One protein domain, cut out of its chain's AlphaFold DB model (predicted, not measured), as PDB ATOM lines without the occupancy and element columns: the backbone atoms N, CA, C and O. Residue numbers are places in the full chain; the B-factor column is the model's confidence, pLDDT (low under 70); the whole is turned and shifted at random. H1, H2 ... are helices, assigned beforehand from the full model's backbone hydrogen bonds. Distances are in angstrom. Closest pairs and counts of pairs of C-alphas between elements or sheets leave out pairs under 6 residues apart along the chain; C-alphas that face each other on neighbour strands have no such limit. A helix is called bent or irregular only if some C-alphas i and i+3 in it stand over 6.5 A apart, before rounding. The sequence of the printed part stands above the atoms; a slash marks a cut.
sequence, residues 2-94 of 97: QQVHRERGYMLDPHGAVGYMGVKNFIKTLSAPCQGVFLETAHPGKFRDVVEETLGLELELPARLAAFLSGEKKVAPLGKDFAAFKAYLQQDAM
ATOM      1  N   GLN A   2      14.075 -31.528 -26.014       97.62
ATOM      2  CA  GLN A   2      12.797 -30.943 -26.475       97.62
ATOM      3  C   GLN A   2      11.599 -31.206 -25.551       97.62
ATOM      4  O   GLN A   2      10.878 -30.278 -25.195       97.62
ATOM      5  N   GLN A   3      11.402 -32.462 -25.129       97.44
ATOM      6  CA  GLN A   3      10.308 -32.825 -24.225       97.44
ATOM      7  C   GLN A   3      10.363 -32.039 -22.907       97.44
ATOM      8  O   GLN A   3       9.369 -31.446 -22.505       97.44
ATOM      9  N   VAL A   4      11.526 -32.012 -22.250       97.19
ATOM     10  CA  VAL A   4      11.702 -31.347 -20.951       97.19
ATOM     11  C   VAL A   4      11.559 -29.836 -21.088       97.19
ATOM     12  O   VAL A   4      10.879 -29.225 -20.270       97.19
ATOM     13  N   HIS A   5      12.110 -29.248 -22.151       97.31
ATOM     14  CA  HIS A   5      11.949 -27.825 -22.428       97.31
ATOM     15  C   HIS A   5      10.469 -27.453 -22.591       97.31
ATOM     16  O   HIS A   5       9.974 -26.567 -21.901       97.31
ATOM     17  N   ARG A   6       9.725 -28.197 -23.419       97.38
ATOM     18  CA  ARG A   6       8.295 -27.954 -23.658       97.38
ATOM     19  C   ARG A   6       7.430 -28.165 -22.413       97.38
ATOM     20  O   ARG A   6       6.498 -27.407 -22.188       97.38
ATOM     21  N   GLU A   7       7.694 -29.210 -21.631       97.56
ATOM     22  CA  GLU A   7       6.837 -29.595 -20.498       97.56
ATOM     23  C   GLU A   7       7.187 -28.877 -19.190       97.56
ATOM     24  O   GLU A   7       6.344 -28.784 -18.300       97.56
ATOM     25  N   ARG A   8       8.438 -28.431 -19.027       96.00
ATOM     26  CA  ARG A   8       8.959 -27.898 -17.757       96.00
ATOM     27  C   ARG A   8       9.576 -26.510 -17.874       96.00
ATOM     28  O   ARG A   8       9.914 -25.942 -16.843       96.00
ATOM     29  N   GLY A   9       9.789 -25.998 -19.086       95.25
ATOM     30  CA  GLY A   9      10.559 -24.771 -19.309       95.25
ATOM     31  C   GLY A   9      12.027 -24.888 -18.886       95.25
ATOM     32  O   GLY A   9      12.711 -23.878 -18.774       95.25
ATOM     33  N   TYR A  10      12.519 -26.104 -18.616       95.56
ATOM     34  CA  TYR A  10      13.891 -26.331 -18.171       95.56
ATOM     35  C   TYR A  10      14.770 -26.755 -19.344       95.56
ATOM     36  O   TYR A  10      14.433 -27.677 -20.095       95.56
ATOM     37  N   MET A  11      15.907 -26.082 -19.485       95.50
ATOM     38  CA  MET A  11      16.858 -26.318 -20.557       95.50
ATOM     39  C   MET A  11      18.007 -27.188 -20.058       95.50
ATOM     40  O   MET A  11      18.855 -26.734 -19.298       95.50
ATOM     41  N   LEU A  12      18.008 -28.438 -20.511       96.81
ATOM     42  CA  LEU A  12      19.082 -29.394 -20.259       96.81
ATOM     43  C   LEU A  12      20.224 -29.179 -21.249       96.81
ATOM     44  O   LEU A  12      19.973 -28.907 -22.424       96.81
ATOM     45  N   ASP A  13      21.448 -29.407 -20.804       96.00
ATOM     46  CA  ASP A  13      22.589 -29.696 -21.652       96.00
ATOM     47  C   ASP A  13      22.487 -31.137 -22.222       96.00
ATOM     48  O   ASP A  13      21.723 -31.969 -21.709       96.00
ATOM     49  N   PRO A  14      23.219 -31.475 -23.300       96.62
ATOM     50  CA  PRO A  14      23.181 -32.817 -23.883       96.62
ATOM     51  C   PRO A  14      23.515 -33.945 -22.886       96.62
ATOM     52  O   PRO A  14      22.907 -35.015 -22.947       96.62
ATOM     53  N   HIS A  15      24.427 -33.714 -21.935       97.75
ATOM     54  CA  HIS A  15      24.824 -34.692 -20.916       97.75
ATOM     55  C   HIS A  15      23.732 -34.846 -19.855       97.75
ATOM     56  O   HIS A  15      23.321 -35.970 -19.548       97.75
ATOM     57  N   GLY A  16      23.198 -33.727 -19.359       97.38
ATOM     58  CA  GLY A  16      22.025 -33.680 -18.491       97.38
ATOM     59  C   GLY A  16      20.822 -34.414 -19.074       97.38
ATOM     60  O   GLY A  16      20.147 -35.177 -18.380       97.38
ATOM     61  N   ALA A  17      20.591 -34.291 -20.383       97.56
ATOM     62  CA  ALA A  17      19.537 -35.020 -21.078       97.56
ATOM     63  C   ALA A  17      19.718 -36.543 -21.037       97.56
ATOM     64  O   ALA A  17      18.737 -37.261 -20.823       97.56
ATOM     65  N   VAL A  18      20.949 -37.041 -21.189       97.81
ATOM     66  CA  VAL A  18      21.259 -38.470 -21.027       97.81
ATOM     67  C   VAL A  18      21.019 -38.911 -19.581       97.81
ATOM     68  O   VAL A  18      20.330 -39.909 -19.357       97.81
ATOM     69  N   GLY A  19      21.504 -38.145 -18.599       97.94
ATOM     70  CA  GLY A  19      21.304 -38.433 -17.174       97.94
ATOM     71  C   GLY A  19      19.825 -38.464 -16.774       97.94
ATOM     72  O   GLY A  19      19.367 -39.412 -16.130       97.94
ATOM     73  N   TYR A  20      19.050 -37.479 -17.229       97.50
ATOM     74  CA  TYR A  20      17.606 -37.399 -17.024       97.50
ATOM     75  C   TYR A  20      16.880 -38.614 -17.607       97.50
ATOM     76  O   TYR A  20      16.045 -39.217 -16.928       97.50
ATOM     77  N   MET A  21      17.201 -39.002 -18.848       97.50
ATOM     78  CA  MET A  21      16.611 -40.189 -19.474       97.50
ATOM     79  C   MET A  21      16.971 -41.470 -18.720       97.50
ATOM     80  O   MET A  21      16.094 -42.309 -18.515       97.50
ATOM     81  N   GLY A  22      18.221 -41.608 -18.271       97.69
ATOM     82  CA  GLY A  22      18.673 -42.750 -17.478       97.69
ATOM     83  C   GLY A  22      17.853 -42.921 -16.200       97.69
ATOM     84  O   GLY A  22      17.249 -43.972 -15.991       97.69
ATOM     85  N   VAL A  23      17.737 -41.860 -15.395       97.25
ATOM     86  CA  VAL A  23      16.938 -41.876 -14.156       97.25
ATOM     87  C   VAL A  23      15.457 -42.125 -14.448       97.25
ATOM     88  O   VAL A  23      14.828 -42.953 -13.789       97.25
ATOM     89  N   LYS A  24      14.886 -41.465 -15.465       95.56
ATOM     90  CA  LYS A  24      13.489 -41.676 -15.878       95.56
ATOM     91  C   LYS A  24      13.205 -43.122 -16.270       95.56
ATOM     92  O   LYS A  24      12.138 -43.630 -15.936       95.56
ATOM     93  N   ASN A  25      14.113 -43.758 -17.001       96.88
ATOM     94  CA  ASN A  25      13.941 -45.137 -17.442       96.88
ATOM     95  C   ASN A  25      14.128 -46.119 -16.287       96.88
ATOM     96  O   ASN A  25      13.331 -47.042 -16.167       96.88
ATOM     97  N   PHE A  26      15.093 -45.879 -15.399       97.00
ATOM     98  CA  PHE A  26      15.289 -46.696 -14.204       97.00
ATOM     99  C   PHE A  26      14.083 -46.653 -13.257       97.00
ATOM    100  O   PHE A  26      13.611 -47.688 -12.808       97.00
ATOM    101  N   ILE A  27      13.501 -45.475 -13.006       96.94
ATOM    102  CA  ILE A  27      12.318 -45.366 -12.134       96.94
ATOM    103  C   ILE A  27      11.143 -46.203 -12.661       96.94
ATOM    104  O   ILE A  27      10.406 -46.782 -11.869       96.94
ATOM    105  N   LYS A  28      10.982 -46.323 -13.986       95.88
ATOM    106  CA  LYS A  28       9.926 -47.155 -14.589       95.88
ATOM    107  C   LYS A  28      10.098 -48.651 -14.311       95.88
ATOM    108  O   LYS A  28       9.127 -49.385 -14.456       95.88
ATOM    109  N   THR A  29      11.297 -49.113 -13.951       97.50
ATOM    110  CA  THR A  29      11.546 -50.527 -13.630       97.50
ATOM    111  C   THR A  29      11.283 -50.858 -12.162       97.50
ATOM    112  O   THR A  29      11.372 -52.022 -11.782       97.50
ATOM    113  N   LEU A  30      11.002 -49.860 -11.320       97.12
ATOM    114  CA  LEU A  30      10.771 -50.050  -9.890       97.12
ATOM    115  C   LEU A  30       9.287 -50.310  -9.606       97.12
ATOM    116  O   LEU A  30       8.406 -49.692 -10.198       97.12
ATOM    117  N   SER A  31       9.012 -51.206  -8.659       96.19
ATOM    118  CA  SER A  31       7.652 -51.533  -8.203       96.19
ATOM    119  C   SER A  31       7.103 -50.559  -7.157       96.19
ATOM    120  O   SER A  31       5.908 -50.577  -6.867       96.19
ATOM    121  N   ALA A  32       7.962 -49.709  -6.591       96.00
ATOM    122  CA  ALA A  32       7.615 -48.721  -5.580       96.00
ATOM    123  C   ALA A  32       8.091 -47.316  -6.000       96.00
ATOM    124  O   ALA A  32       9.078 -47.199  -6.734       96.00
ATOM    125  N   PRO A  33       7.426 -46.243  -5.528       94.19
ATOM    126  CA  PRO A  33       7.856 -44.872  -5.783       94.19
ATOM    127  C   PRO A  33       9.295 -44.611  -5.314       94.19
ATOM    128  O   PRO A  33       9.697 -45.043  -4.236       94.19
ATOM    129  N   CYS A  34      10.057 -43.860  -6.110       95.50
ATOM    130  CA  CYS A  34      11.443 -43.500  -5.823       95.50
ATOM    131  C   CYS A  34      11.716 -42.042  -6.219       95.50
ATOM    132  O   CYS A  34      11.226 -41.571  -7.250       95.50
ATOM    133  N   GLN A  35      12.519 -41.335  -5.419       95.88
ATOM    134  CA  GLN A  35      13.029 -40.011  -5.769       95.88
ATOM    135  C   GLN A  35      14.270 -40.156  -6.657       95.88
ATOM    136  O   GLN A  35      15.307 -40.647  -6.220       95.88
ATOM    137  N   GLY A  36      14.174 -39.684  -7.899       95.50
ATOM    138  CA  GLY A  36      15.311 -39.597  -8.811       95.50
ATOM    139  C   GLY A  36      16.077 -38.288  -8.651       95.50
ATOM    140  O   GLY A  36      15.464 -37.222  -8.561       95.50
ATOM    141  N   VAL A  37      17.405 -38.368  -8.679       96.75
ATOM    142  CA  VAL A  37      18.310 -37.220  -8.814       96.75
ATOM    143  C   VAL A  37      19.264 -37.527  -9.962       96.75
ATOM    144  O   VAL A  37      19.828 -38.617 -10.020       96.75
ATOM    145  N   PHE A  38      19.424 -36.584 -10.885       96.69
ATOM    146  CA  PHE A  38      20.421 -36.643 -11.954       96.69
ATOM    147  C   PHE A  38      21.331 -35.418 -11.840       96.69
ATOM    148  O   PHE A  38      20.938 -34.405 -11.260       96.69
ATOM    149  N   LEU A  39      22.555 -35.530 -12.353       96.62
ATOM    150  CA  LEU A  39      23.547 -34.463 -12.284       96.62
ATOM    151  C   LEU A  39      23.622 -33.742 -13.627       96.62
ATOM    152  O   LEU A  39      23.940 -34.362 -14.641       96.62
ATOM    153  N   GLU A  40      23.369 -32.436 -13.606       95.94
ATOM    154  CA  GLU A  40      23.638 -31.547 -14.733       95.94
ATOM    155  C   GLU A  40      25.129 -31.191 -14.714       95.94
ATOM    156  O   GLU A  40      25.587 -30.405 -13.882       95.94
ATOM    157  N   THR A  41      25.925 -31.833 -15.568       94.94
ATOM    158  CA  THR A  41      27.393 -31.728 -15.498       94.94
ATOM    159  C   THR A  41      27.936 -30.475 -16.178       94.94
ATOM    160  O   THR A  41      29.100 -30.114 -15.970       94.94
ATOM    161  N   ALA A  42      27.117 -29.785 -16.974       92.94
ATOM    162  CA  ALA A  42      27.503 -28.577 -17.680       92.94
ATOM    163  C   ALA A  42      26.338 -27.593 -17.830       92.94
ATOM    164  O   ALA A  42      25.173 -27.958 -17.866       92.94
ATOM    165  N   HIS A  43      26.673 -26.314 -17.982       92.62
ATOM    166  CA  HIS A  43      25.705 -25.311 -18.414       92.62
ATOM    167  C   HIS A  43      25.384 -25.498 -19.915       92.62
ATOM    168  O   HIS A  43      26.338 -25.682 -20.682       92.62
ATOM    169  N   PRO A  44      24.121 -25.352 -20.377       93.88
ATOM    170  CA  PRO A  44      23.733 -25.506 -21.789       93.88
ATOM    171  C   PRO A  44      24.594 -24.690 -22.764       93.88
ATOM    172  O   PRO A  44      24.982 -25.173 -23.822       93.88
ATOM    173  N   GLY A  45      24.998 -23.482 -22.357       92.69
ATOM    174  CA  GLY A  45      25.876 -22.602 -23.143       92.69
ATOM    175  C   GLY A  45      27.263 -23.154 -23.485       92.69
ATOM    176  O   GLY A  45      27.907 -22.617 -24.378       92.69
ATOM    177  N   LYS A  46      27.734 -24.227 -22.830       90.75
ATOM    178  CA  LYS A  46      28.951 -24.942 -23.260       90.75
ATOM    179  C   LYS A  46      28.756 -25.739 -24.554       90.75
ATOM    180  O   LYS A  46      29.741 -26.077 -25.198       90.75
ATOM    181  N   PHE A  47      27.508 -26.020 -24.918       93.69
ATOM    182  CA  PHE A  47      27.109 -26.793 -26.092       93.69
ATOM    183  C   PHE A  47      26.081 -26.015 -26.921       93.69
ATOM    184  O   PHE A  47      25.130 -26.611 -27.422       93.69
ATOM    185  N   ARG A  48      26.268 -24.687 -27.023       92.50
ATOM    186  CA  ARG A  48      25.344 -23.737 -27.668       92.50
ATOM    187  C   ARG A  48      24.763 -24.292 -28.968       92.50
ATOM    188  O   ARG A  48      23.556 -24.477 -29.024       92.50
ATOM    189  N   ASP A  49      25.614 -24.641 -29.928       93.88
ATOM    190  CA  ASP A  49      25.194 -25.095 -31.259       93.88
ATOM    191  C   ASP A  49      24.219 -26.282 -31.183       93.88
ATOM    192  O   ASP A  49      23.154 -26.264 -31.793       93.88
ATOM    193  N   VAL A  50      24.530 -27.279 -30.348       96.31
ATOM    194  CA  VAL A  50      23.684 -28.469 -30.156       96.31
ATOM    195  C   VAL A  50      22.354 -28.101 -29.501       96.31
ATOM    196  O   VAL A  50      21.311 -28.648 -29.859       96.31
ATOM    197  N   VAL A  51      22.373 -27.198 -28.519       96.19
ATOM    198  CA  VAL A  51      21.166 -26.759 -27.806       96.19
ATOM    199  C   VAL A  51      20.251 -25.958 -28.730       96.19
ATOM    200  O   VAL A  51      19.057 -26.253 -28.785       96.19
ATOM    201  N   GLU A  52      20.805 -24.995 -29.464       96.31
ATOM    202  CA  GLU A  52      20.080 -24.144 -30.411       96.31
ATOM    203  C   GLU A  52      19.475 -24.971 -31.550       96.31
ATOM    204  O   GLU A  52      18.277 -24.860 -31.807       96.31
ATOM    205  N   GLU A  53      20.247 -25.884 -32.156       97.25
ATOM    206  CA  GLU A  53      19.758 -26.811 -33.184       97.25
ATOM    207  C   GLU A  53      18.632 -27.708 -32.646       97.25
ATOM    208  O   GLU A  53      17.580 -27.861 -33.269       97.25
ATOM    209  N   THR A  54      18.816 -28.280 -31.451       97.19
ATOM    210  CA  THR A  54      17.855 -29.234 -30.875       97.19
ATOM    211  C   THR A  54      16.536 -28.569 -30.484       97.19
ATOM    212  O   THR A  54      15.475 -29.201 -30.566       97.19
ATOM    213  N   LEU A  55      16.590 -27.334 -29.984       96.31
ATOM    214  CA  LEU A  55      15.434 -26.618 -29.445       96.31
ATOM    215  C   LEU A  55      14.840 -25.597 -30.425       96.31
ATOM    216  O   LEU A  55      13.734 -25.121 -30.172       96.31
ATOM    217  N   GLY A  56      15.527 -25.301 -31.532       96.12
ATOM    218  CA  GLY A  56      15.090 -24.336 -32.539       96.12
ATOM    219  C   GLY A  56      15.003 -22.911 -31.990       96.12
ATOM    220  O   GLY A  56      14.042 -22.205 -32.284       96.12
ATOM    221  N   LEU A  57      15.955 -22.516 -31.143       94.69
ATOM    222  CA  LEU A  57      15.996 -21.207 -30.485       94.69
ATOM    223  C   LEU A  57      17.412 -20.645 -30.477       94.69
ATOM    224  O   LEU A  57      18.366 -21.394 -30.660       94.69
ATOM    225  N   GLU A  58      17.541 -19.348 -30.213       93.56
ATOM    226  CA  GLU A  58      18.828 -18.725 -29.918       93.56
ATOM    227  C   GLU A  58      19.051 -18.692 -28.401       93.56
ATOM    228  O   GLU A  58      18.172 -18.298 -27.631       93.56
ATOM    229  N   LEU A  59      20.220 -19.153 -27.965       90.81
ATOM    230  CA  LEU A  59      20.583 -19.260 -26.565       90.81
ATOM    231  C   LEU A  59      21.252 -17.969 -26.088       90.81
ATOM    232  O   LEU A  59      22.386 -17.661 -26.466       90.81
ATOM    233  N   GLU A  60      20.610 -17.269 -25.156       89.19
ATOM    234  CA  GLU A  60      21.259 -16.169 -24.448       89.19
ATOM    235  C   GLU A  60      22.357 -16.699 -23.514       89.19
ATOM    236  O   GLU A  60      22.117 -17.479 -22.587       89.19
ATOM    237  N   LEU A  61      23.597 -16.274 -23.760       88.00
ATOM    238  CA  LEU A  61      24.743 -16.670 -22.950       88.00
ATOM    239  C   LEU A  61      24.956 -15.707 -21.775       88.00
ATOM    240  O   LEU A  61      24.902 -14.489 -21.956       88.00
ATOM    241  N   PRO A  62      25.331 -16.216 -20.586       87.31
ATOM    242  CA  PRO A  62      25.808 -15.364 -19.505       87.31
ATOM    243  C   PRO A  62      27.003 -14.520 -19.964       87.31
ATOM    244  O   PRO A  62      27.926 -15.050 -20.587       87.31
ATOM    245  N   ALA A  63      27.037 -13.237 -19.588       87.50
ATOM    246  CA  ALA A  63      28.046 -12.276 -20.053       87.50
ATOM    247  C   ALA A  63      29.497 -12.783 -19.923       87.50
ATOM    248  O   ALA A  63      30.309 -12.613 -20.830       87.50
ATOM    249  N   ARG A  64      29.819 -13.476 -18.821       86.69
ATOM    250  CA  ARG A  64      31.150 -14.062 -18.594       86.69
ATOM    251  C   ARG A  64      31.508 -15.149 -19.613       86.69
ATOM    252  O   ARG A  64      32.659 -15.228 -20.033       86.69
ATOM    253  N   LEU A  65      30.548 -15.994 -19.983       84.38
ATOM    254  CA  LEU A  65      30.757 -17.060 -20.962       84.38
ATOM    255  C   LEU A  65      30.838 -16.486 -22.380       84.38
ATOM    256  O   LEU A  65      31.711 -16.891 -23.141       84.38
ATOM    257  N   ALA A  66      29.995 -15.500 -22.699       86.31
ATOM    258  CA  ALA A  66      30.053 -14.785 -23.971       86.31
ATOM    259  C   ALA A  66      31.427 -14.124 -24.191       86.31
ATOM    260  O   ALA A  66      32.052 -14.340 -25.227       86.31
ATOM    261  N   ALA A  67      31.946 -13.414 -23.181       86.44
ATOM    262  CA  ALA A  67      33.265 -12.780 -23.241       86.44
ATOM    263  C   ALA A  67      34.410 -13.792 -23.431       86.44
ATOM    264  O   ALA A  67      35.367 -13.525 -24.158       86.44
ATOM    265  N   PHE A  68      34.311 -14.970 -22.805       84.81
ATOM    266  CA  PHE A  68      35.299 -16.038 -22.973       84.81
ATOM    267  C   PHE A  68      35.307 -16.598 -24.403       84.81
ATOM    268  O   PHE A  68      36.376 -16.836 -24.957       84.81
ATOM    269  N   LEU A  69      34.133 -16.777 -25.017       81.44
ATOM    270  CA  LEU A  69      34.014 -17.302 -26.383       81.44
ATOM    271  C   LEU A  69      34.493 -16.314 -27.456       81.44
ATOM    272  O   LEU A  69      34.927 -16.753 -28.516       81.44
ATOM    273  N   SER A  70      34.454 -15.007 -27.184       85.12
ATOM    274  CA  SER A  70      35.001 -13.974 -28.078       85.12
ATOM    275  C   SER A  70      36.521 -13.791 -27.987       85.12
ATOM    276  O   SER A  70      37.081 -12.997 -28.739       85.12
ATOM    277  N   GLY A  71      37.193 -14.464 -27.047       86.00
ATOM    278  CA  GLY A  71      38.636 -14.331 -26.853       86.00
ATOM    279  C   GLY A  71      39.454 -14.904 -28.013       86.00
ATOM    280  O   GLY A  71      39.058 -15.874 -28.662       86.00
ATOM    281  N   GLU A  72      40.635 -14.331 -28.253       89.38
ATOM    282  CA  GLU A  72      41.574 -14.869 -29.237       89.38
ATOM    283  C   GLU A  72      42.126 -16.223 -28.770       89.38
ATOM    284  O   GLU A  72      42.658 -16.368 -27.665       89.38
ATOM    285  N   LYS A  73      42.004 -17.235 -29.631       88.12
ATOM    286  CA  LYS A  73      42.499 -18.583 -29.358       88.12
ATOM    287  C   LYS A  73      44.021 -18.613 -29.497       88.12
ATOM    288  O   LYS A  73      44.546 -18.542 -30.603       88.12
ATOM    289  N   LYS A  74      44.726 -18.809 -28.384       90.12
ATOM    290  CA  LYS A  74      46.169 -19.085 -28.374       90.12
ATOM    291  C   LYS A  74      46.390 -20.593 -28.376       90.12
ATOM    292  O   LYS A  74      46.202 -21.245 -27.353       90.12
ATOM    293  N   VAL A  75      46.710 -21.155 -29.540       90.44
ATOM    294  CA  VAL A  75      46.873 -22.604 -29.728       90.44
ATOM    295  C   VAL A  75      48.120 -22.875 -30.563       90.44
ATOM    296  O   VAL A  75      48.249 -22.339 -31.660       90.44
ATOM    297  N   ALA A  76      49.009 -23.736 -30.066       90.81
ATOM    298  CA  ALA A  76      50.144 -24.249 -30.824       90.81
ATOM    299  C   ALA A  76      49.795 -25.632 -31.416       90.81
ATOM    300  O   ALA A  76      49.400 -26.531 -30.668       90.81
ATOM    301  N   PRO A  77      49.902 -25.836 -32.741       92.38
ATOM    302  CA  PRO A  77      49.663 -27.141 -33.344       92.38
ATOM    303  C   PRO A  77      50.823 -28.095 -33.036       92.38
ATOM    304  O   PRO A  77      51.986 -27.766 -33.254       92.38
ATOM    305  N   LEU A  78      50.505 -29.305 -32.575       93.50
ATOM    306  CA  LEU A  78      51.482 -30.359 -32.302       93.50
ATOM    307  C   LEU A  78      51.045 -31.675 -32.947       93.50
ATOM    308  O   LEU A  78      49.856 -31.991 -33.029       93.50
ATOM    309  N   GLY A  79      52.024 -32.449 -33.412       93.19
ATOM    310  CA  GLY A  79      51.799 -33.810 -33.887       93.19
ATOM    311  C   GLY A  79      51.551 -34.791 -32.738       93.19
ATOM    312  O   GLY A  79      51.702 -34.470 -31.563       93.19
ATOM    313  N   LYS A  80      51.232 -36.040 -33.082       96.25
ATOM    314  CA  LYS A  80      51.019 -37.141 -32.122       96.25
ATOM    315  C   LYS A  80      52.323 -37.778 -31.605       96.25
ATOM    316  O   LYS A  80      52.364 -38.985 -31.380       96.25
ATOM    317  N   ASP A  81      53.388 -36.990 -31.483       97.12
ATOM    318  CA  ASP A  81      54.715 -37.457 -31.078       97.12
ATOM    319  C   ASP A  81      55.071 -36.978 -29.665       97.12
ATOM    320  O   ASP A  81      55.013 -35.787 -29.353       97.12
ATOM    321  N   PHE A  82      55.452 -37.921 -28.803       96.56
ATOM    322  CA  PHE A  82      55.750 -37.628 -27.404       96.56
ATOM    323  C   PHE A  82      57.040 -36.816 -27.232       96.56
ATOM    324  O   PHE A  82      57.096 -35.944 -26.364       96.56
ATOM    325  N   ALA A  83      58.071 -37.077 -28.041       96.31
ATOM    326  CA  ALA A  83      59.336 -36.357 -27.935       96.31
ATOM    327  C   ALA A  83      59.160 -34.884 -28.329       96.31
ATOM    328  O   ALA A  83      59.641 -34.002 -27.616       96.31
ATOM    329  N   ALA A  84      58.397 -34.615 -29.390       94.06
ATOM    330  CA  ALA A  84      58.013 -33.276 -29.815       94.06
ATOM    331  C   ALA A  84      57.170 -32.555 -28.750       94.06
ATOM    332  O   ALA A  84      57.459 -31.406 -28.425       94.06
ATOM    333  N   PHE A  85      56.183 -33.233 -28.148       94.94
ATOM    334  CA  PHE A  85      55.386 -32.669 -27.051       94.94
ATOM    335  C   PHE A  85      56.249 -32.314 -25.830       94.94
ATOM    336  O   PHE A  85      56.127 -31.225 -25.272       94.94
ATOM    337  N   LYS A  86      57.167 -33.206 -25.437       95.00
ATOM    338  CA  LYS A  86      58.098 -32.964 -24.328       95.00
ATOM    339  C   LYS A  86      59.012 -31.769 -24.611       95.00
ATOM    340  O   LYS A  86      59.169 -30.920 -23.740       95.00
ATOM    341  N   ALA A  87      59.593 -31.702 -25.809       94.31
ATOM    342  CA  ALA A  87      60.464 -30.600 -26.206       94.31
ATOM    343  C   ALA A  87      59.716 -29.259 -26.212       94.31
ATOM    344  O   ALA A  87      60.248 -28.274 -25.706       94.31
ATOM    345  N   TYR A  88      58.470 -29.243 -26.704       93.06
ATOM    346  CA  TYR A  88      57.606 -28.061 -26.688       93.06
ATOM    347  C   TYR A  88      57.406 -27.524 -25.262       93.06
ATOM    348  O   TYR A  88      57.699 -26.362 -25.000       93.06
ATOM    349  N   LEU A  89      57.006 -28.380 -24.312       92.81
ATOM    350  CA  LEU A  89      56.800 -27.966 -22.916       92.81
ATOM    351  C   LEU A  89      58.083 -27.458 -22.245       92.81
ATOM    352  O   LEU A  89      58.032 -26.555 -21.414       92.81
ATOM    353  N   GLN A  90      59.232 -28.047 -22.584       93.06
ATOM    354  CA  GLN A  90      60.523 -27.621 -22.042       93.06
ATOM    355  C   GLN A  90      60.981 -26.271 -22.610       93.06
ATOM    356  O   GLN A  90      61.638 -25.524 -21.895       93.06
ATOM    357  N   GLN A  91      60.643 -25.952 -23.862       85.56
ATOM    358  CA  GLN A  91      60.948 -24.655 -24.475       85.56
ATOM    359  C   GLN A  91      60.036 -23.540 -23.952       85.56
ATOM    360  O   GLN A  91      60.541 -22.471 -23.620       85.56
ATOM    361  N   ASP A  92      58.728 -23.796 -23.828       74.88
ATOM    362  CA  ASP A  92      57.751 -22.815 -23.319       74.88
ATOM    363  C   ASP A  92      58.085 -22.394 -21.877       74.88
ATOM    364  O   ASP A  92      58.112 -21.209 -21.552       74.88
ATOM    365  N   ALA A  93      58.463 -23.356 -21.023       65.75
ATOM    366  CA  ALA A  93      58.850 -23.088 -19.635       65.75
ATOM    367  C   ALA A  93      60.083 -22.170 -19.495       65.75
ATOM    368  O   ALA A  93      60.301 -21.604 -18.426       65.75
ATOM    369  N   MET A  94      60.890 -22.019 -20.552       57.94
ATOM    370  CA  MET A  94      62.076 -21.156 -20.567       57.94
ATOM    371  C   MET A  94      61.813 -19.757 -21.144       57.94
ATOM    372  O   MET A  94      62.696 -18.912 -21.048       57.94
TER     373      MET A  94
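This is residues 2 to 94 of the 97 residues of the protein "Threonine synthase" of Nitritalea halalkaliphila LW7 (UniProt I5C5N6). This is a stretched-out chain of helices: H1, H2 and H3 make a loose group with few contacts, H4 is close to H3, and a long arm leads away to H5, which is far from the other helices. H2, the longest helix, meets H3 at its first residue, and beyond its last residue the chain makes a loop, of which residues 28 to 33 stick out, before it folds back to H3. The printed part has 93 residues with five named helices, H1 to H5 in chain order, and no named strand; the class is all helix. The whole is extended, with a radius of gyration of the C-alphas of 20.4 A, and elongated, spanning 62 by 32 by 20 A.

H2, residues 14 to 27, touches H3, residues 44 to 55, with residue 14 alone; the closest C-alphas are those of Pro 14 and Val 51, 7.5 A apart. Their lines are about perpendicular, at 73 degrees. H1, residues 2 to 8, only just touches H3, with 3 pairs of C-alphas within 8 A, and H3 does this with residues 54 to 55 alone. The closest C-alphas here are those of Gln 2 and Leu 55, 5.9 A apart, and the lines are about perpendicular, at 76 degrees. H3 and H4, residues 63 to 69, are close but not clearly touching, with the C-alphas of Gly 45 and Leu 65 closest at 7.7 A, and about perpendicular at 87 degrees. H5, residues 82 to 92, is apart from H1, H2, H3 and H4. H1 and H2 are apart too. In H1, H2, H4 and H5 every O i to N i+4 pair is within hydrogen-bond range, and in H3 6 of 8 are.

H2 runs 20.3 A from C-alpha 14 at (23.181, -32.817, -23.883) to C-alpha 27. H3 is 11.3 A long and irregular: C-alphas 46 and 49 are 8.8 A apart. H1 begins with C-alpha 2 at (12.797, -30.943, -26.475) and is 10.0 A long, as is H4. H5 is 15.5 A long and ends with C-alpha 92 at (57.751, -22.815, -23.319).

The C-alphas farthest apart are those of Ser 31 and Met 94, at 63.5 A. The printed part has no cut. The links H2 to H3, 16 residues, and H4 to H5, 12 residues, are long. Residues 70 to 75, 79 to 87 and 89 to 94 stand free. The mean pLDDT of the printed part is 93.0, and residues 93 to 94 are under 70.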